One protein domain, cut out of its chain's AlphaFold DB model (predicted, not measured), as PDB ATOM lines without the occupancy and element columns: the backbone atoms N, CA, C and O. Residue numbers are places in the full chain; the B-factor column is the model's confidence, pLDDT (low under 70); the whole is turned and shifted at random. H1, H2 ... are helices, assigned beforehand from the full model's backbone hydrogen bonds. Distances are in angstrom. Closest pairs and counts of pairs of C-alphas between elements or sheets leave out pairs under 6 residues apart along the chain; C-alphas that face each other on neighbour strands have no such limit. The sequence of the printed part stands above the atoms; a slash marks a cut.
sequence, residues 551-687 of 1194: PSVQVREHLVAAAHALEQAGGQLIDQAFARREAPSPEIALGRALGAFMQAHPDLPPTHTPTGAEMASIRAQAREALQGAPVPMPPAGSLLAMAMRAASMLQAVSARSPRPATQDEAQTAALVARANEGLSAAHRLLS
ATOM      1  N   PRO A 551     295.957 426.249 380.154       75.00
ATOM      2  CA  PRO A 551     295.949 427.186 381.279       75.00
ATOM      3  C   PRO A 551     296.678 426.664 382.522       75.00
ATOM      4  O   PRO A 551     297.388 427.422 383.172       75.00
ATOM      5  N   SER A 552     296.583 425.366 382.830       73.12
ATOM      6  CA  SER A 552     297.314 424.758 383.950       73.12
ATOM      7  C   SER A 552     298.838 424.778 383.757       73.12
ATOM      8  O   SER A 552     299.572 425.048 384.711       73.12
ATOM      9  N   VAL A 553     299.321 424.555 382.530       76.06
ATOM     10  CA  VAL A 553     300.744 424.680 382.172       76.06
ATOM     11  C   VAL A 553     301.187 426.140 382.260       76.06
ATOM     12  O   VAL A 553     302.207 426.423 382.882       76.06
ATOM     13  N   GLN A 554     300.397 427.077 381.727       78.56
ATOM     14  CA  GLN A 554     300.701 428.512 381.786       78.56
ATOM     15  C   GLN A 554     300.751 429.029 383.226       78.56
ATOM     16  O   GLN A 554     301.663 429.765 383.585       78.56
ATOM     17  N   VAL A 555     299.820 428.600 384.084       81.69
ATOM     18  CA  VAL A 555     299.858 428.888 385.525       81.69
ATOM     19  C   VAL A 555     301.179 428.416 386.125       81.69
ATOM     20  O   VAL A 555     301.826 429.189 386.825       81.69
ATOM     21  N   ARG A 556     301.620 427.187 385.830       81.56
ATOM     22  CA  ARG A 556     302.902 426.667 386.326       81.56
ATOM     23  C   ARG A 556     304.086 427.486 385.809       81.56
ATOM     24  O   ARG A 556     304.936 427.864 386.603       81.56
ATOM     25  N   GLU A 557     304.122 427.815 384.520       83.81
ATOM     26  CA  GLU A 557     305.167 428.659 383.920       83.81
ATOM     27  C   GLU A 557     305.228 430.046 384.573       83.81
ATOM     28  O   GLU A 557     306.304 430.510 384.950       83.81
ATOM     29  N   HIS A 558     304.074 430.692 384.758       85.88
ATOM     30  CA  HIS A 558     303.969 431.982 385.430       85.88
ATOM     31  C   HIS A 558     304.413 431.907 386.893       85.88
ATOM     32  O   HIS A 558     305.106 432.810 387.356       85.88
ATOM     33  N   LEU A 559     304.056 430.837 387.609       86.69
ATOM     34  CA  LEU A 559     304.470 430.617 388.994       86.69
ATOM     35  C   LEU A 559     305.970 430.350 389.110       86.69
ATOM     36  O   LEU A 559     306.595 430.922 389.994       86.69
ATOM     37  N   VAL A 560     306.559 429.549 388.219       88.19
ATOM     38  CA  VAL A 560     308.008 429.286 388.190       88.19
ATOM     39  C   VAL A 560     308.774 430.567 387.861       88.19
ATOM     40  O   VAL A 560     309.707 430.929 388.576       88.19
ATOM     41  N   ALA A 561     308.349 431.306 386.831       87.88
ATOM     42  CA  ALA A 561     308.962 432.582 386.472       87.88
ATOM     43  C   ALA A 561     308.835 433.616 387.601       87.88
ATOM     44  O   ALA A 561     309.789 434.344 387.881       87.88
ATOM     45  N   ALA A 562     307.682 433.667 388.274       90.06
ATOM     46  CA  ALA A 562     307.476 434.547 389.413       90.06
ATOM     47  C   ALA A 562     308.274 434.119 390.647       90.06
ATOM     48  O   ALA A 562     308.811 434.982 391.326       90.06
ATOM     49  N   ALA A 563     308.393 432.819 390.930       90.44
ATOM     50  CA  ALA A 563     309.199 432.295 392.030       90.44
ATOM     51  C   ALA A 563     310.684 432.632 391.844       90.44
ATOM     52  O   ALA A 563     311.338 433.074 392.787       90.44
ATOM     53  N   HIS A 564     311.183 432.506 390.612       92.25
ATOM     54  CA  HIS A 564     312.532 432.920 390.237       92.25
ATOM     55  C   HIS A 564     312.731 434.431 390.377       92.25
ATOM     56  O   HIS A 564     313.693 434.883 390.993       92.25
ATOM     57  N   ALA A 565     311.791 435.230 389.867       91.62
ATOM     58  CA  ALA A 565     311.847 436.681 389.999       91.62
ATOM     59  C   ALA A 565     311.747 437.149 391.466       91.62
ATOM     60  O   ALA A 565     312.449 438.080 391.849       91.62
ATOM     61  N   LEU A 566     310.932 436.487 392.297       91.94
ATOM     62  CA  LEU A 566     310.801 436.745 393.736       91.94
ATOM     63  C   LEU A 566     312.096 436.453 394.493       91.94
ATOM     64  O   LEU A 566     312.528 437.280 395.297       91.94
ATOM     65  N   GLU A 567     312.714 435.296 394.242       93.56
ATOM     66  CA  GLU A 567     313.965 434.926 394.902       93.56
ATOM     67  C   GLU A 567     315.091 435.893 394.530       93.56
ATOM     68  O   GLU A 567     315.766 436.421 395.416       93.56
ATOM     69  N   GLN A 568     315.247 436.181 393.233       92.50
ATOM     70  CA  GLN A 568     316.273 437.097 392.740       92.50
ATOM     71  C   GLN A 568     316.059 438.529 393.231       92.50
ATOM     72  O   GLN A 568     317.008 439.154 393.702       92.50
ATOM     73  N   ALA A 569     314.825 439.041 393.180       89.62
ATOM     74  CA  ALA A 569     314.513 440.371 393.692       89.62
ATOM     75  C   ALA A 569     314.768 440.471 395.202       89.62
ATOM     76  O   ALA A 569     315.351 441.448 395.665       89.62
ATOM     77  N   GLY A 570     314.365 439.453 395.969       88.56
ATOM     78  CA  GLY A 570     314.620 439.392 397.405       88.56
ATOM     79  C   GLY A 570     316.116 439.340 397.731       88.56
ATOM     80  O   GLY A 570     316.568 440.045 398.628       88.56
ATOM     81  N   GLY A 571     316.899 438.559 396.980       88.56
ATOM     82  CA  GLY A 571     318.359 438.514 397.101       88.56
ATOM     83  C   GLY A 571     319.015 439.867 396.823       88.56
ATOM     84  O   GLY A 571     319.725 440.387 397.677       88.56
ATOM     85  N   GLN A 572     318.692 440.489 395.686       88.50
ATOM     86  CA  GLN A 572     319.258 441.788 395.305       88.50
ATOM     87  C   GLN A 572     318.901 442.905 396.292       88.50
ATOM     88  O   GLN A 572     319.752 443.730 396.613       88.50
ATOM     89  N   LEU A 573     317.672 442.929 396.816       86.31
ATOM     90  CA  LEU A 573     317.268 443.908 397.831       86.31
ATOM     91  C   LEU A 573     317.995 443.701 399.170       86.31
ATOM     92  O   LEU A 573     318.288 444.679 399.856       86.31
ATOM     93  N   ILE A 574     318.310 442.454 399.542       87.19
ATOM     94  CA  ILE A 574     319.138 442.153 400.721       87.19
ATOM     95  C   ILE A 574     320.568 442.659 400.509       87.19
ATOM     96  O   ILE A 574     321.101 443.355 401.374       87.19
ATOM     97  N   ASP A 575     321.160 442.368 399.352       86.00
ATOM     98  CA  ASP A 575     322.520 442.802 399.019       86.00
ATOM     99  C   ASP A 575     322.621 444.335 398.971       86.00
ATOM    100  O   ASP A 575     323.568 444.917 399.503       86.00
ATOM    101  N   GLN A 576     321.605 445.010 398.421       83.75
ATOM    102  CA  GLN A 576     321.498 446.472 398.414       83.75
ATOM    103  C   GLN A 576     321.370 447.055 399.828       83.75
ATOM    104  O   GLN A 576     322.036 448.046 400.135       83.75
ATOM    105  N   ALA A 577     320.562 446.448 400.705       81.50
ATOM    106  CA  ALA A 577     320.442 446.882 402.098       81.50
ATOM    107  C   ALA A 577     321.788 446.760 402.829       81.50
ATOM    108  O   ALA A 577     322.244 447.719 403.456       81.50
ATOM    109  N   PHE A 578     322.491 445.634 402.667       82.81
ATOM    110  CA  PHE A 578     323.819 445.451 403.252       82.81
ATOM    111  C   PHE A 578     324.858 446.424 402.686       82.81
ATOM    112  O   PHE A 578     325.628 447.004 403.456       82.81
ATOM    113  N   ALA A 579     324.853 446.671 401.372       80.25
ATOM    114  CA  ALA A 579     325.732 447.652 400.737       80.25
ATOM    115  C   ALA A 579     325.498 449.076 401.276       80.25
ATOM    116  O   ALA A 579     326.450 449.838 401.458       80.25
ATOM    117  N   ARG A 580     324.245 449.416 401.607       78.62
ATOM    118  CA  ARG A 580     323.850 450.689 402.235       78.62
ATOM    119  C   ARG A 580     324.047 450.718 403.757       78.62
ATOM    120  O   ARG A 580     323.836 451.760 404.370       78.62
ATOM    121  N   ARG A 581     324.497 449.611 404.367       78.81
ATOM    122  CA  ARG A 581     324.586 449.406 405.829       78.81
ATOM    123  C   ARG A 581     323.237 449.570 406.545       78.81
ATOM    124  O   ARG A 581     323.189 449.968 407.707       78.81
ATOM    125  N   GLU A 582     322.153 449.248 405.852       79.50
ATOM    126  CA  GLU A 582     320.795 449.200 406.382       79.50
ATOM    127  C   GLU A 582     320.434 447.760 406.772       79.50
ATOM    128  O   GLU A 582     320.944 446.794 406.204       79.50
ATOM    129  N   ALA A 583     319.544 447.599 407.753       75.62
ATOM    130  CA  ALA A 583     319.030 446.281 408.099       75.62
ATOM    131  C   ALA A 583     317.984 445.850 407.048       75.62
ATOM    132  O   ALA A 583     316.991 446.565 406.880       75.62
ATOM    133  N   PRO A 584     318.163 444.709 406.348       79.25
ATOM    134  CA  PRO A 584     317.165 444.221 405.402       79.25
ATOM    135  C   PRO A 584     315.838 443.966 406.117       79.25
ATOM    136  O   PRO A 584     315.799 443.410 407.217       79.25
ATOM    137  N   SER A 585     314.738 444.397 405.506       82.94
ATOM    138  CA  SER A 585     313.434 444.274 406.142       82.94
ATOM    139  C   SER A 585     312.935 442.817 406.120       82.94
ATOM    140  O   SER A 585     313.260 442.057 405.197       82.94
ATOM    141  N   PRO A 586     312.118 442.397 407.106       83.56
ATOM    142  CA  PRO A 586     311.579 441.038 407.168       83.56
ATOM    143  C   PRO A 586     310.779 440.633 405.926       83.56
ATOM    144  O   PRO A 586     310.739 439.456 405.570       83.56
ATOM    145  N   GLU A 587     310.166 441.601 405.244       84.88
ATOM    146  CA  GLU A 587     309.391 441.370 404.029       84.88
ATOM    147  C   GLU A 587     310.274 440.921 402.856       84.88
ATOM    148  O   GLU A 587     309.855 440.068 402.071       84.88
ATOM    149  N   ILE A 588     311.505 441.441 402.764       86.69
ATOM    150  CA  ILE A 588     312.458 441.074 401.710       86.69
ATOM    151  C   ILE A 588     312.906 439.618 401.875       86.69
ATOM    152  O   ILE A 588     312.871 438.832 400.924       86.69
ATOM    153  N   ALA A 589     313.262 439.235 403.103       87.00
ATOM    154  CA  ALA A 589     313.671 437.872 403.427       87.00
ATOM    155  C   ALA A 589     312.538 436.853 403.238       87.00
ATOM    156  O   ALA A 589     312.777 435.745 402.759       87.00
ATOM    157  N   LEU A 590     311.298 437.239 403.555       88.38
ATOM    158  CA  LEU A 590     310.122 436.413 403.302       88.38
ATOM    159  C   LEU A 590     309.873 436.215 401.799       88.38
ATOM    160  O   LEU A 590     309.576 435.098 401.382       88.38
ATOM    161  N   GLY A 591     310.017 437.268 400.985       87.75
ATOM    162  CA  GLY A 591     309.899 437.174 399.527       87.75
ATOM    163  C   GLY A 591     310.933 436.230 398.913       87.75
ATOM    164  O   GLY A 591     310.571 435.372 398.108       87.75
ATOM    165  N   ARG A 592     312.190 436.315 399.373       92.25
ATOM    166  CA  ARG A 592     313.268 435.409 398.952       92.25
ATOM    167  C   ARG A 592     312.989 433.955 399.337       92.25
ATOM    168  O   ARG A 592     313.039 433.079 398.480       92.25
ATOM    169  N   ALA A 593     312.671 433.704 400.609       90.69
ATOM    170  CA  ALA A 593     312.421 432.356 401.123       90.69
ATOM    171  C   ALA A 593     311.206 431.694 400.457       90.69
ATOM    172  O   ALA A 593     311.223 430.504 400.157       90.69
ATOM    173  N   LEU A 594     310.151 432.465 400.180       89.81
ATOM    174  CA  LEU A 594     308.976 431.946 399.490       89.81
ATOM    175  C   LEU A 594     309.267 431.624 398.016       89.81
ATOM    176  O   LEU A 594     308.817 430.589 397.530       89.81
ATOM    177  N   GLY A 595     310.050 432.464 397.325       89.81
ATOM    178  CA  GLY A 595     310.523 432.183 395.965       89.81
ATOM    179  C   GLY A 595     311.362 430.902 395.890       89.81
ATOM    180  O   GLY A 595     311.094 430.049 395.046       89.81
ATOM    181  N   ALA A 596     312.298 430.723 396.827       91.50
ATOM    182  CA  ALA A 596     313.126 429.520 396.931       91.50
ATOM    183  C   ALA A 596     312.293 428.260 397.240       91.50
ATOM    184  O   ALA A 596     312.477 427.217 396.615       91.50
ATOM    185  N   PHE A 597     311.323 428.358 398.158       92.00
ATOM    186  CA  PHE A 597     310.413 427.253 398.470       92.00
ATOM    187  C   PHE A 597     309.588 426.823 397.250       92.00
ATOM    188  O   PHE A 597     309.485 425.635 396.956       92.00
ATOM    189  N   MET A 598     309.022 427.782 396.511       89.69
ATOM    190  CA  MET A 598     308.238 427.493 395.306       89.69
ATOM    191  C   MET A 598     309.083 426.867 394.187       89.69
ATOM    192  O   MET A 598     308.570 426.045 393.434       89.69
ATOM    193  N   GLN A 599     310.369 427.213 394.086       88.56
ATOM    194  CA  GLN A 599     311.292 426.580 393.137       88.56
ATOM    195  C   GLN A 599     311.692 425.161 393.545       88.56
ATOM    196  O   GLN A 599     311.812 424.297 392.682       88.56
ATOM    197  N   ALA A 600     311.886 424.914 394.842       88.75
ATOM    198  CA  ALA A 600     312.212 423.587 395.361       88.75
ATOM    199  C   ALA A 600     311.029 422.607 395.273       88.75
ATOM    200  O   ALA A 600     311.230 421.393 395.275       88.75
ATOM    201  N   HIS A 601     309.804 423.129 395.187       87.06
ATOM    202  CA  HIS A 601     308.574 422.342 395.160       87.06
ATOM    203  C   HIS A 601     307.648 422.736 393.992       87.06
ATOM    204  O   HIS A 601     306.521 423.185 394.224       87.06
ATOM    205  N   PRO A 602     308.083 422.547 392.731       77.50
ATOM    206  CA  PRO A 602     307.310 422.940 391.551       77.50
ATOM    207  C   PRO A 602     306.024 422.114 391.360       77.50
ATOM    208  O   PRO A 602     305.121 422.536 390.634       77.50
ATOM    209  N   ASP A 603     305.929 420.959 392.019       76.69
ATOM    210  CA  ASP A 603     304.798 420.032 391.917       76.69
ATOM    211  C   ASP A 603     303.616 420.412 392.821       76.69
ATOM    212  O   ASP A 603     302.511 419.888 392.660       76.69
ATOM    213  N   LEU A 604     303.821 421.332 393.774       81.94
ATOM    214  CA  LEU A 604     302.761 421.754 394.685       81.94
ATOM    215  C   LEU A 604     301.727 422.620 393.947       81.94
ATOM    216  O   LEU A 604     302.087 423.599 393.285       81.94
ATOM    217  N   PRO A 605     300.420 422.320 394.073       78.81
ATOM    218  CA  PRO A 605     299.395 423.113 393.415       78.81
ATOM    219  C   PRO A 605     299.337 424.534 394.004       78.81
ATOM    220  O   PRO A 605     299.582 424.728 395.194       78.81
ATOM    221  N   PRO A 606     298.922 425.549 393.226       80.56
ATOM    222  CA  PRO A 606     298.838 426.940 393.694       80.56
ATOM    223  C   PRO A 606     297.866 427.147 394.863       80.56
ATOM    224  O   PRO A 606     297.978 428.122 395.608       80.56
ATOM    225  N   THR A 607     296.905 426.235 395.020       80.56
ATOM    226  CA  THR A 607     295.944 426.183 396.128       80.56
ATOM    227  C   THR A 607     296.479 425.444 397.358       80.56
ATOM    228  O   THR A 607     295.798 425.435 398.383       80.56
ATOM    229  N   HIS A 608     297.668 424.829 397.281       85.00
ATOM    230  CA  HIS A 608     298.305 424.159 398.414       85.00
ATOM    231  C   HIS A 608     298.504 425.149 399.552       85.00
ATOM    232  O   HIS A 608     298.989 426.263 399.345       85.00
ATOM    233  N   THR A 609     298.109 424.733 400.748       89.50
ATOM    234  CA  THR A 609     298.364 425.484 401.975       89.50
ATOM    235  C   THR A 609     299.541 424.812 402.671       89.50
ATOM    236  O   THR A 609     299.403 423.642 403.037       89.50
ATOM    237  N   PRO A 610     300.678 425.507 402.854       87.38
ATOM    238  CA  PRO A 610     301.855 424.910 403.464       87.38
ATOM    239  C   PRO A 610     301.544 424.332 404.847       87.38
ATOM    240  O   PRO A 610     300.912 424.973 405.692       87.38
ATOM    241  N   THR A 611     302.005 423.113 405.086       89.38
ATOM    242  CA  THR A 611     301.917 422.431 406.376       89.38
ATOM    243  C   THR A 611     302.771 423.138 407.434       89.38
ATOM    244  O   THR A 611     303.644 423.951 407.126       89.38
ATOM    245  N   GLY A 612     302.572 422.808 408.715       85.69
ATOM    246  CA  GLY A 612     303.369 423.393 409.802       85.69
ATOM    247  C   GLY A 612     304.882 423.173 409.647       85.69
ATOM    248  O   GLY A 612     305.665 424.059 409.990       85.69
ATOM    249  N   ALA A 613     305.293 422.031 409.084       87.12
ATOM    250  CA  ALA A 613     306.694 421.723 408.800       87.12
ATOM    251  C   ALA A 613     307.242 422.551 407.624       87.12
ATOM    252  O   ALA A 613     308.327 423.122 407.724       87.12
ATOM    253  N   GLU A 614     306.471 422.689 406.543       90.38
ATOM    254  CA  GLU A 614     306.835 423.525 405.389       90.38
ATOM    255  C   GLU A 614     306.939 425.006 405.789       90.38
ATOM    256  O   GLU A 614     307.926 425.670 405.476       90.38
ATOM    257  N   MET A 615     305.994 425.510 406.591       89.44
ATOM    258  CA  MET A 615     306.054 426.866 407.151       89.44
ATOM    259  C   MET A 615     307.277 427.085 408.046       89.44
ATOM    260  O   MET A 615     307.848 428.179 408.053       89.44
ATOM    261  N   ALA A 616     307.699 426.066 408.803       86.81
ATOM    262  CA  ALA A 616     308.920 426.135 409.602       86.81
ATOM    263  C   ALA A 616     310.178 426.204 408.720       86.81
ATOM    264  O   ALA A 616     311.089 426.966 409.044       86.81
ATOM    265  N   SER A 617     310.199 425.483 407.593       89.00
ATOM    266  CA  SER A 617     311.280 425.534 406.598       89.00
ATOM    267  C   SER A 617     311.397 426.919 405.949       89.00
ATOM    268  O   SER A 617     312.465 427.533 405.989       89.00
ATOM    269  N   ILE A 618     310.277 427.483 405.475       89.06
ATOM    270  CA  ILE A 618     310.235 428.844 404.906       89.06
ATOM    271  C   ILE A 618     310.737 429.866 405.940       89.06
ATOM    272  O   ILE A 618     311.519 430.764 405.627       89.06
ATOM    273  N   ARG A 619     310.333 429.716 407.209       89.38
ATOM    274  CA  ARG A 619     310.788 430.586 408.301       89.38
ATOM    275  C   ARG A 619     312.284 430.452 408.584       89.38
ATOM    276  O   ARG A 619     312.916 431.451 408.926       89.38
ATOM    277  N   ALA A 620     312.835 429.244 408.500       87.38
ATOM    278  CA  ALA A 620     314.260 429.003 408.696       87.38
ATOM    279  C   ALA A 620     315.084 429.691 407.599       87.38
ATOM    280  O   ALA A 620     315.990 430.452 407.931       87.38
ATOM    281  N   GLN A 621     314.689 429.540 406.331       87.38
ATOM    282  CA  GLN A 621     315.325 430.231 405.202       87.38
ATOM    283  C   GLN A 621     315.228 431.759 405.318       87.38
ATOM    284  O   GLN A 621     316.206 432.470 405.096       87.38
ATOM    285  N   ALA A 622     314.070 432.290 405.729       86.88
ATOM    286  CA  ALA A 622     313.914 433.730 405.937       86.88
ATOM    287  C   ALA A 622     314.793 434.250 407.094       86.88
ATOM    288  O   ALA A 622     315.357 435.339 407.003       86.88
ATOM    289  N   ARG A 623     314.946 433.478 408.179       87.06
ATOM    290  CA  ARG A 623     315.869 433.812 409.280       87.06
ATOM    291  C   ARG A 623     317.320 433.793 408.835       87.06
ATOM    292  O   ARG A 623     318.073 434.677 409.225       87.06
ATOM    293  N   GLU A 624     317.708 432.794 408.053       86.25
ATOM    294  CA  GLU A 624     319.061 432.671 407.515       86.25
ATOM    295  C   GLU A 624     319.419 433.885 406.651       86.25
ATOM    296  O   GLU A 624     320.464 434.503 406.854       86.25
ATOM    297  N   ALA A 625     318.494 434.317 405.791       82.62
ATOM    298  CA  ALA A 625     318.644 435.521 404.977       82.62
ATOM    299  C   ALA A 625     318.817 436.818 405.804       82.62
ATOM    300  O   ALA A 625     319.399 437.780 405.306       82.62
ATOM    301  N   LEU A 626     318.360 436.841 407.062       82.94
ATOM    302  CA  LEU A 626     318.543 437.949 408.013       82.94
ATOM    303  C   LEU A 626     319.582 437.650 409.108       82.94
ATOM    304  O   LEU A 626     319.520 438.244 410.187       82.94
ATOM    305  N   GLN A 627     320.503 436.706 408.886       82.19
ATOM    306  CA  GLN A 627     321.562 436.356 409.846       82.19
ATOM    307  C   GLN A 627     321.028 435.978 411.249       82.19
ATOM    308  O   GLN A 627     321.641 436.272 412.274       82.19
ATOM    309  N   GLY A 628     319.862 435.326 411.307       76.06
ATOM    310  CA  GLY A 628     319.240 434.832 412.540       76.06
ATOM    311  C   GLY A 628     318.197 435.760 413.175       76.06
ATOM    312  O   GLY A 628     317.580 435.371 414.172       76.06
ATOM    313  N   ALA A 629     317.939 436.946 412.610       78.31
ATOM    314  CA  ALA A 629     316.934 437.868 413.141       78.31
ATOM    315  C   ALA A 629     315.506 437.274 413.086       78.31
ATOM    316  O   ALA A 629     315.150 436.576 412.132       78.31
ATOM    317  N   PRO A 630     314.648 437.516 414.094       77.12
ATOM    318  CA  PRO A 630     313.307 436.940 414.134       77.12
ATOM    319  C   PRO A 630     312.401 437.496 413.024       77.12
ATOM    320  O   PRO A 630     312.122 438.690 412.979       77.12
ATOM    321  N   VAL A 631     311.870 436.603 412.180       79.94
ATOM    322  CA  VAL A 631     310.894 436.940 411.129       79.94
ATOM    323  C   VAL A 631     309.458 436.671 411.617       79.94
ATOM    324  O   VAL A 631     309.159 435.534 412.035       79.94
ATOM    325  N   PRO A 632     308.559 437.677 411.592       79.56
ATOM    326  CA  PRO A 632     307.125 437.472 411.764       79.56
ATOM    327  C   PRO A 632     306.554 436.812 410.503       79.56
ATOM    328  O   PRO A 632     306.644 437.355 409.407       79.56
ATOM    329  N   MET A 633     305.981 435.616 410.656       79.50
ATOM    330  CA  MET A 633     305.394 434.884 409.532       79.50
ATOM    331  C   MET A 633     303.925 435.279 409.346       79.50
ATOM    332  O   MET A 633     303.202 435.367 410.343       79.50
ATOM    333  N   PRO A 634     303.452 435.472 408.103       79.50
ATOM    334  CA  PRO A 634     302.025 435.592 407.841       79.50
ATOM    335  C   PRO A 634     301.297 434.276 408.180       79.50
ATOM    336  O   PRO A 634     301.928 433.214 408.204       79.50
ATOM    337  N   PRO A 635     299.972 434.318 408.427       79.06
ATOM    338  CA  PRO A 635     299.181 433.099 408.568       79.06
ATOM    339  C   PRO A 635     299.291 432.249 407.298       79.06
ATOM    340  O   PRO A 635     299.355 432.793 406.193       79.06
ATOM    341  N   ALA A 636     299.303 430.923 407.465       80.25
ATOM    342  CA  ALA A 636     299.320 429.998 406.340       80.25
ATOM    343  C   ALA A 636     298.067 430.216 405.481       80.25
ATOM    344  O   ALA A 636     296.938 430.168 405.973       80.25
ATOM    345  N   GLY A 637     298.285 430.497 404.202       84.75
ATOM    346  CA  GLY A 637     297.254 430.582 403.175       84.75
ATOM    347  C   GLY A 637     297.687 429.770 401.963       84.75
ATOM    348  O   GLY A 637     298.691 429.060 402.019       84.75
ATOM    349  N   SER A 638     296.962 429.883 400.853       87.75
ATOM    350  CA  SER A 638     297.422 429.263 399.610       87.75
ATOM    351  C   SER A 638     298.767 429.852 399.175       87.75
ATOM    352  O   SER A 638     299.007 431.055 399.344       87.75
ATOM    353  N   LEU A 639     299.632 429.023 398.583       86.69
ATOM    354  CA  LEU A 639     300.940 429.447 398.070       86.69
ATOM    355  C   LEU A 639     300.833 430.678 397.163       86.69
ATOM    356  O   LEU A 639     301.582 431.639 397.337       86.69
ATOM    357  N   LEU A 640     299.846 430.700 396.261       87.25
ATOM    358  CA  LEU A 640     299.597 431.845 395.384       87.25
ATOM    359  C   LEU A 640     299.285 433.132 396.168       87.25
ATOM    360  O   LEU A 640     299.844 434.186 395.869       87.25
ATOM    361  N   ALA A 641     298.415 433.064 397.182       88.00
ATOM    362  CA  ALA A 641     298.040 434.239 397.970       88.00
ATOM    363  C   ALA A 641     299.217 434.764 398.805       88.00
ATOM    364  O   ALA A 641     299.410 435.977 398.924       88.00
ATOM    365  N   MET A 642     300.025 433.855 399.359       90.12
ATOM    366  CA  MET A 642     301.252 434.210 400.070       90.12
ATOM    367  C   MET A 642     302.262 434.885 399.131       90.12
ATOM    368  O   MET A 642     302.832 435.915 399.498       90.12
ATOM    369  N   ALA A 643     302.430 434.368 397.910       89.19
ATOM    370  CA  ALA A 643     303.361 434.901 396.917       89.19
ATOM    371  C   ALA A 643     302.942 436.280 396.398       89.19
ATOM    372  O   ALA A 643     303.769 437.187 396.345       89.19
ATOM    373  N   MET A 644     301.654 436.481 396.096       90.19
ATOM    374  CA  MET A 644     301.122 437.794 395.701       90.19
ATOM    375  C   MET A 644     301.341 438.841 396.795       90.19
ATOM    376  O   MET A 644     301.771 439.961 396.517       90.19
ATOM    377  N   ARG A 645     301.103 438.469 398.059       89.38
ATOM    378  CA  ARG A 645     301.368 439.360 399.191       89.38
ATOM    379  C   ARG A 645     302.857 439.699 399.275       89.38
ATOM    380  O   ARG A 645     303.188 440.875 399.395       89.38
ATOM    381  N   ALA A 646     303.746 438.714 399.160       89.06
ATOM    382  CA  ALA A 646     305.190 438.940 399.157       89.06
ATOM    383  C   ALA A 646     305.637 439.879 398.022       89.06
ATOM    384  O   ALA A 646     306.323 440.863 398.289       89.06
ATOM    385  N   ALA A 647     305.178 439.650 396.789       88.81
ATOM    386  CA  ALA A 647     305.500 440.492 395.636       88.81
ATOM    387  C   ALA A 647     305.013 441.944 395.806       88.81
ATOM    388  O   ALA A 647     305.744 442.882 395.487       88.81
ATOM    389  N   SER A 648     303.821 442.144 396.381       89.00
ATOM    390  CA  SER A 648     303.303 443.485 396.692       89.00
ATOM    391  C   SER A 648     304.125 444.203 397.771       89.00
ATOM    392  O   SER A 648     304.372 445.406 397.670       89.00
ATOM    393  N   MET A 649     304.617 443.470 398.779       87.44
ATOM    394  CA  MET A 649     305.487 444.029 399.818       87.44
ATOM    395  C   MET A 649     306.857 444.409 399.247       87.44
ATOM    396  O   MET A 649     307.338 445.506 399.522       87.44
ATOM    397  N   LEU A 650     307.450 443.565 398.394       87.31
ATOM    398  CA  LEU A 650     308.694 443.890 397.685       87.31
ATOM    399  C   LEU A 650     308.531 445.124 396.788       87.31
ATOM    400  O   LEU A 650     309.430 445.960 396.731       87.31
ATOM    401  N   GLN A 651     307.377 445.280 396.133       88.31
ATOM    402  CA  GLN A 651     307.078 446.458 395.316       88.31
ATOM    403  C   GLN A 651     307.000 447.727 396.166       88.31
ATOM    404  O   GLN A 651     307.577 448.746 395.794       88.31
ATOM    405  N   ALA A 652     306.355 447.659 397.334       85.88
ATOM    406  CA  ALA A 652     306.304 448.776 398.271       85.88
ATOM    407  C   ALA A 652     307.694 449.147 398.815       85.88
ATOM    408  O   ALA A 652     307.973 450.328 399.007       85.88
ATOM    409  N   VAL A 653     308.571 448.165 399.048       82.94
ATOM    410  CA  VAL A 653     309.962 448.397 399.474       82.94
ATOM    411  C   VAL A 653     310.785 449.025 398.347       82.94
ATOM    412  O   VAL A 653     311.444 450.037 398.572       82.94
ATOM    413  N   SER A 654     310.691 448.489 397.128       78.50
ATOM    414  CA  SER A 654     311.372 449.022 395.941       78.50
ATOM    415  C   SER A 654     310.940 450.464 395.626       78.50
ATOM    416  O   SER A 654     311.780 451.311 395.330       78.50
ATOM    417  N   ALA A 655     309.653 450.788 395.793       74.75
ATOM    418  CA  ALA A 655     309.095 452.115 395.517       74.75
ATOM    419  C   ALA A 655     309.453 453.203 396.553       74.75
ATOM    420  O   ALA A 655     309.222 454.383 396.295       74.75
ATOM    421  N   ARG A 656     310.020 452.854 397.721       72.88
ATOM    422  CA  ARG A 656     310.462 453.844 398.730       72.88
ATOM    423  C   ARG A 656     311.687 454.653 398.292       72.88
ATOM    424  O   ARG A 656     311.986 455.666 398.915       72.88
ATOM    425  N   SER A 657     312.368 454.233 397.224       58.12
ATOM    426  CA  SER A 657     313.455 454.985 396.590       58.12
ATOM    427  C   SER A 657     312.878 455.810 395.421       58.12
ATOM    428  O   SER A 657     312.451 455.219 394.434       58.12
ATOM    429  N   PRO A 658     312.822 457.158 395.486       43.34
ATOM    430  CA  PRO A 658     312.008 457.964 394.559       43.34
ATOM    431  C   PRO A 658     312.455 457.961 393.085       43.34
ATOM    432  O   PRO A 658     311.691 458.403 392.229       43.34
ATOM    433  N   ARG A 659     313.671 457.484 392.774       49.38
ATOM    434  CA  ARG A 659     314.214 457.228 391.424       49.38
ATOM    435  C   ARG A 659     315.297 456.141 391.530       49.38
ATOM    436  O   ARG A 659     316.092 456.246 392.462       49.38
ATOM    437  N   PRO A 660     315.376 455.158 390.609       54.72
ATOM    438  CA  PRO A 660     316.497 454.222 390.587       54.72
ATOM    439  C   PRO A 660     317.778 455.016 390.311       54.72
ATOM    440  O   PRO A 660     317.927 455.617 389.246       54.72
ATOM    441  N   ALA A 661     318.667 455.092 391.298       56.91
ATOM    442  CA  ALA A 661     319.919 455.840 391.201       56.91
ATOM    443  C   ALA A 661     321.004 455.041 390.455       56.91
ATOM    444  O   ALA A 661     322.002 455.613 390.018       56.91
ATOM    445  N   THR A 662     320.803 453.728 390.294       68.25
ATOM    446  CA  THR A 662     321.751 452.775 389.702       68.25
ATOM    447  C   THR A 662     321.054 451.794 388.749       68.25
ATOM    448  O   THR A 662     319.844 451.569 388.829       68.25
ATOM    449  N   GLN A 663     321.816 451.200 387.823       73.81
ATOM    450  CA  GLN A 663     321.313 450.195 386.875       73.81
ATOM    451  C   GLN A 663     320.798 448.933 387.595       73.81
ATOM    452  O   GLN A 663     319.808 448.347 387.157       73.81
ATOM    453  N   ASP A 664     321.404 448.579 388.730       72.75
ATOM    454  CA  ASP A 664     320.995 447.446 389.566       72.75
ATOM    455  C   ASP A 664     319.626 447.680 390.220       72.75
ATOM    456  O   ASP A 664     318.776 446.795 390.194       72.75
ATOM    457  N   GLU A 665     319.341 448.891 390.714       75.00
ATOM    458  CA  GLU A 665     318.020 449.234 391.273       75.00
ATOM    459  C   GLU A 665     316.900 449.153 390.223       75.00
ATOM    460  O   GLU A 665     315.788 448.710 390.525       75.00
ATOM    461  N   ALA A 666     317.190 449.535 388.973       78.25
ATOM    462  CA  ALA A 666     316.248 449.403 387.863       78.25
ATOM    463  C   ALA A 666     315.997 447.930 387.488       78.25
ATOM    464  O   ALA A 666     314.853 447.551 387.223       78.25
ATOM    465  N   GLN A 667     317.035 447.085 387.511       83.25
ATOM    466  CA  GLN A 667     316.897 445.639 387.297       83.25
ATOM    467  C   GLN A 667     316.072 444.978 388.406       83.25
ATOM    468  O   GLN A 667     315.178 444.181 388.112       83.25
ATOM    469  N   THR A 668     316.298 445.344 389.669       84.56
ATOM    470  CA  THR A 668     315.526 444.818 390.801       84.56
ATOM    471  C   THR A 668     314.055 445.228 390.725       84.56
ATOM    472  O   THR A 668     313.172 444.391 390.911       84.56
ATOM    473  N   ALA A 669     313.761 446.487 390.375       83.75
ATOM    474  CA  ALA A 669     312.389 446.948 390.155       83.75
ATOM    475  C   ALA A 669     311.700 446.184 389.006       83.75
ATOM    476  O   ALA A 669     310.533 445.803 389.132       83.75
ATOM    477  N   ALA A 670     312.424 445.892 387.920       86.38
ATOM    478  CA  ALA A 670     311.918 445.080 386.815       86.38
ATOM    479  C   ALA A 670     311.637 443.623 387.233       86.38
ATOM    480  O   ALA A 670     310.623 443.057 386.823       86.38
ATOM    481  N   LEU A 671     312.474 443.018 388.086       88.69
ATOM    482  CA  LEU A 671     312.229 441.680 388.640       88.69
ATOM    483  C   LEU A 671     310.980 441.651 389.532       88.69
ATOM    484  O   LEU A 671     310.151 440.753 389.396       88.69
ATOM    485  N   VAL A 672     310.792 442.655 390.392       87.69
ATOM    486  CA  VAL A 672     309.587 442.770 391.232       87.69
ATOM    487  C   VAL A 672     308.327 442.987 390.387       87.69
ATOM    488  O   VAL A 672     307.284 442.395 390.674       87.69
ATOM    489  N   ALA A 673     308.409 443.795 389.325       87.38
ATOM    490  CA  ALA A 673     307.314 443.966 388.372       87.38
ATOM    491  C   ALA A 673     306.978 442.640 387.671       87.38
ATOM    492  O   ALA A 673     305.823 442.219 387.686       87.38
ATOM    493  N   ARG A 674     307.991 441.914 387.176       87.94
ATOM    494  CA  ARG A 674     307.832 440.601 386.530       87.94
ATOM    495  C   ARG A 674     307.222 439.551 387.464       87.94
ATOM    496  O   ARG A 674     306.383 438.763 387.030       87.94
ATOM    497  N   ALA A 675     307.606 439.546 388.742       88.75
ATOM    498  CA  ALA A 675     307.003 438.684 389.757       88.75
ATOM    499  C   ALA A 675     305.509 438.995 389.952       88.75
ATOM    500  O   ALA A 675     304.680 438.084 389.914       88.75
ATOM    501  N   ASN A 676     305.154 440.274 390.111       88.25
ATOM    502  CA  ASN A 676     303.760 440.703 390.254       88.25
ATOM    503  C   ASN A 676     302.925 440.397 389.005       88.25
ATOM    504  O   ASN A 676     301.794 439.921 389.128       88.25
ATOM    505  N   GLU A 677     303.471 440.628 387.811       87.12
ATOM    506  CA  GLU A 677     302.818 440.305 386.539       87.12
ATOM    507  C   GLU A 677     302.552 438.804 386.410       87.12
ATOM    508  O   GLU A 677     301.417 438.413 386.132       87.12
ATOM    509  N   GLY A 678     303.558 437.962 386.678       84.69
ATOM    510  CA  GLY A 678     303.428 436.504 386.632       84.69
ATOM    511  C   GLY A 678     302.392 435.975 387.625       84.69
ATOM    512  O   GLY A 678     301.493 435.226 387.247       84.69
ATOM    513  N   LEU A 679     302.438 436.423 388.883       88.38
ATOM    514  CA  LEU A 679     301.466 436.009 389.903       88.38
ATOM    515  C   LEU A 679     300.049 436.491 389.587       88.38
ATOM    516  O   LEU A 679     299.090 435.749 389.786       88.38
ATOM    517  N   SER A 680     299.904 437.702 389.047       84.62
ATOM    518  CA  SER A 680     298.605 438.239 388.629       84.62
ATOM    519  C   SER A 680     298.049 437.515 387.401       84.62
ATOM    520  O   SER A 680     296.837 437.332 387.290       84.62
ATOM    521  N   ALA A 681     298.905 437.090 386.468       80.88
ATOM    522  CA  ALA A 681     298.511 436.248 385.339       80.88
ATOM    523  C   ALA A 681     298.033 434.867 385.819       80.88
ATOM    524  O   ALA A 681     296.923 434.456 385.482       80.88
ATOM    525  N   ALA A 682     298.798 434.208 386.697       82.56
ATOM    526  CA  ALA A 682     298.401 432.938 387.306       82.56
ATOM    527  C   ALA A 682     297.082 433.061 388.091       82.56
ATOM    528  O   ALA A 682     296.192 432.222 387.961       82.56
ATOM    529  N   HIS A 683     296.915 434.136 388.866       82.75
ATOM    530  CA  HIS A 683     295.689 434.395 389.615       82.75
ATOM    531  C   HIS A 683     294.474 434.611 388.711       82.75
ATOM    532  O   HIS A 683     293.401 434.103 389.032       82.75
ATOM    533  N   ARG A 684     294.623 435.303 387.576       75.94
ATOM    534  CA  ARG A 684     293.538 435.490 386.598       75.94
ATOM    535  C   ARG A 684     293.063 434.170 385.990       75.94
ATOM    536  O   ARG A 684     291.861 433.969 385.882       75.94
ATOM    537  N   LEU A 685     293.982 433.258 385.673       73.50
ATOM    538  CA  LEU A 685     293.643 431.935 385.130       73.50
ATOM    539  C   LEU A 685     292.965 431.018 386.167       73.50
ATOM    540  O   LEU A 685     292.136 430.183 385.813       73.50
ATOM    541  N   LEU A 686     293.307 431.170 387.452       70.81
ATOM    542  CA  LEU A 686     292.800 430.322 388.540       70.81
ATOM    543  C   LEU A 686     291.526 430.855 389.211       70.81
ATOM    544  O   LEU A 686     290.759 430.073 389.778       70.81
ATOM    545  N   SER A 687     291.308 432.170 389.205       61.75
ATOM    546  CA  SER A 687     290.225 432.785 389.975       61.75
ATOM    547  C   SER A 687     288.865 432.598 389.309       61.75
ATOM    548  O   SER A 687     288.742 432.716 388.089       61.75
TER     549      SER A 687
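This is residues 551 to 687 of the 1194 residues of an uncharacterized protein of Mitsuaria sp. TWR114 (UniProt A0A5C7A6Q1). Four helices, H1, H2, H4 and H5, make an up-and-down bundle, each running against the one before it in the chain, and a fifth, H3, packs on H2 at the side away from H5. The long helices H1 and H5 run side by side in opposite ways, H4 packs on H5 as well, and H2 crosses H1 and H4 more steeply. The printed part has 137 residues with five named helices, H1 to H5 in order along the chain, and no named strand; the class is all helix. The whole is compact, with a radius of gyration of the C-alphas of 14.3 A and spans of 40 by 29 by 20 A.

H1, residues 551 to 579, and H2, residues 586 to 600, form a helical hairpin; they touch, closest at the C-alphas of Glu 567 and Arg 592, 4.1 A apart, at a steep tilt of 41 degrees. H3, residues 612 to 625, touches H2, with the C-alphas of Ala 589 and Ala 622 closest at 4.8 A, at a steep tilt of 59 degrees, opposite ways. H4, residues 639 to 654, touches H2 with residues 643 to 650 alone; the closest C-alphas, of Gly 591 and Ala 646, are 5.0 A apart, and the tilt is steep, 42 degrees. H1 and H4 only just touch, with 3 pairs of C-alphas within 8 A, the closest being those of Leu 566 and Ala 647 at 6.8 A. H5, residues 663 to 686, forms a helical hairpin with H4 at a shallow tilt of 28 degrees, the closest C-alphas being those of Ala 647 and Asn 676 at 5.7 A. H5 also touches H1, opposite ways at a shallow tilt of 28 degrees, with the C-alphas of Ala 562 and Ala 675 closest at 4.2 A. H5 is apart from H2 and H3, and H3 is apart from H4. In the five helices every O i to N i+4 pair is within hydrogen-bond range.

H1 begins at C-alpha 551, (295.949, 427.186, 381.279), and is 41.0 A long. H2 is 21.1 A long, and H3, 20.1 A long, begins at C-alpha 612, (303.369, 423.393, 409.802). H4 is 22.3 A long. H5, 34.8 A long, ends at C-alpha 686, (292.800, 430.322, 388.540).

The two C-alphas farthest apart, those of Pro 551 and Arg 581, are 43.8 A apart. The printed part has no cut. The links H2 to H3, 11 residues, and H3 to H4, 13 residues, are long. The mean pLDDT of the printed part is 83.1; residues 657 to 662 and residue 687 are under 70.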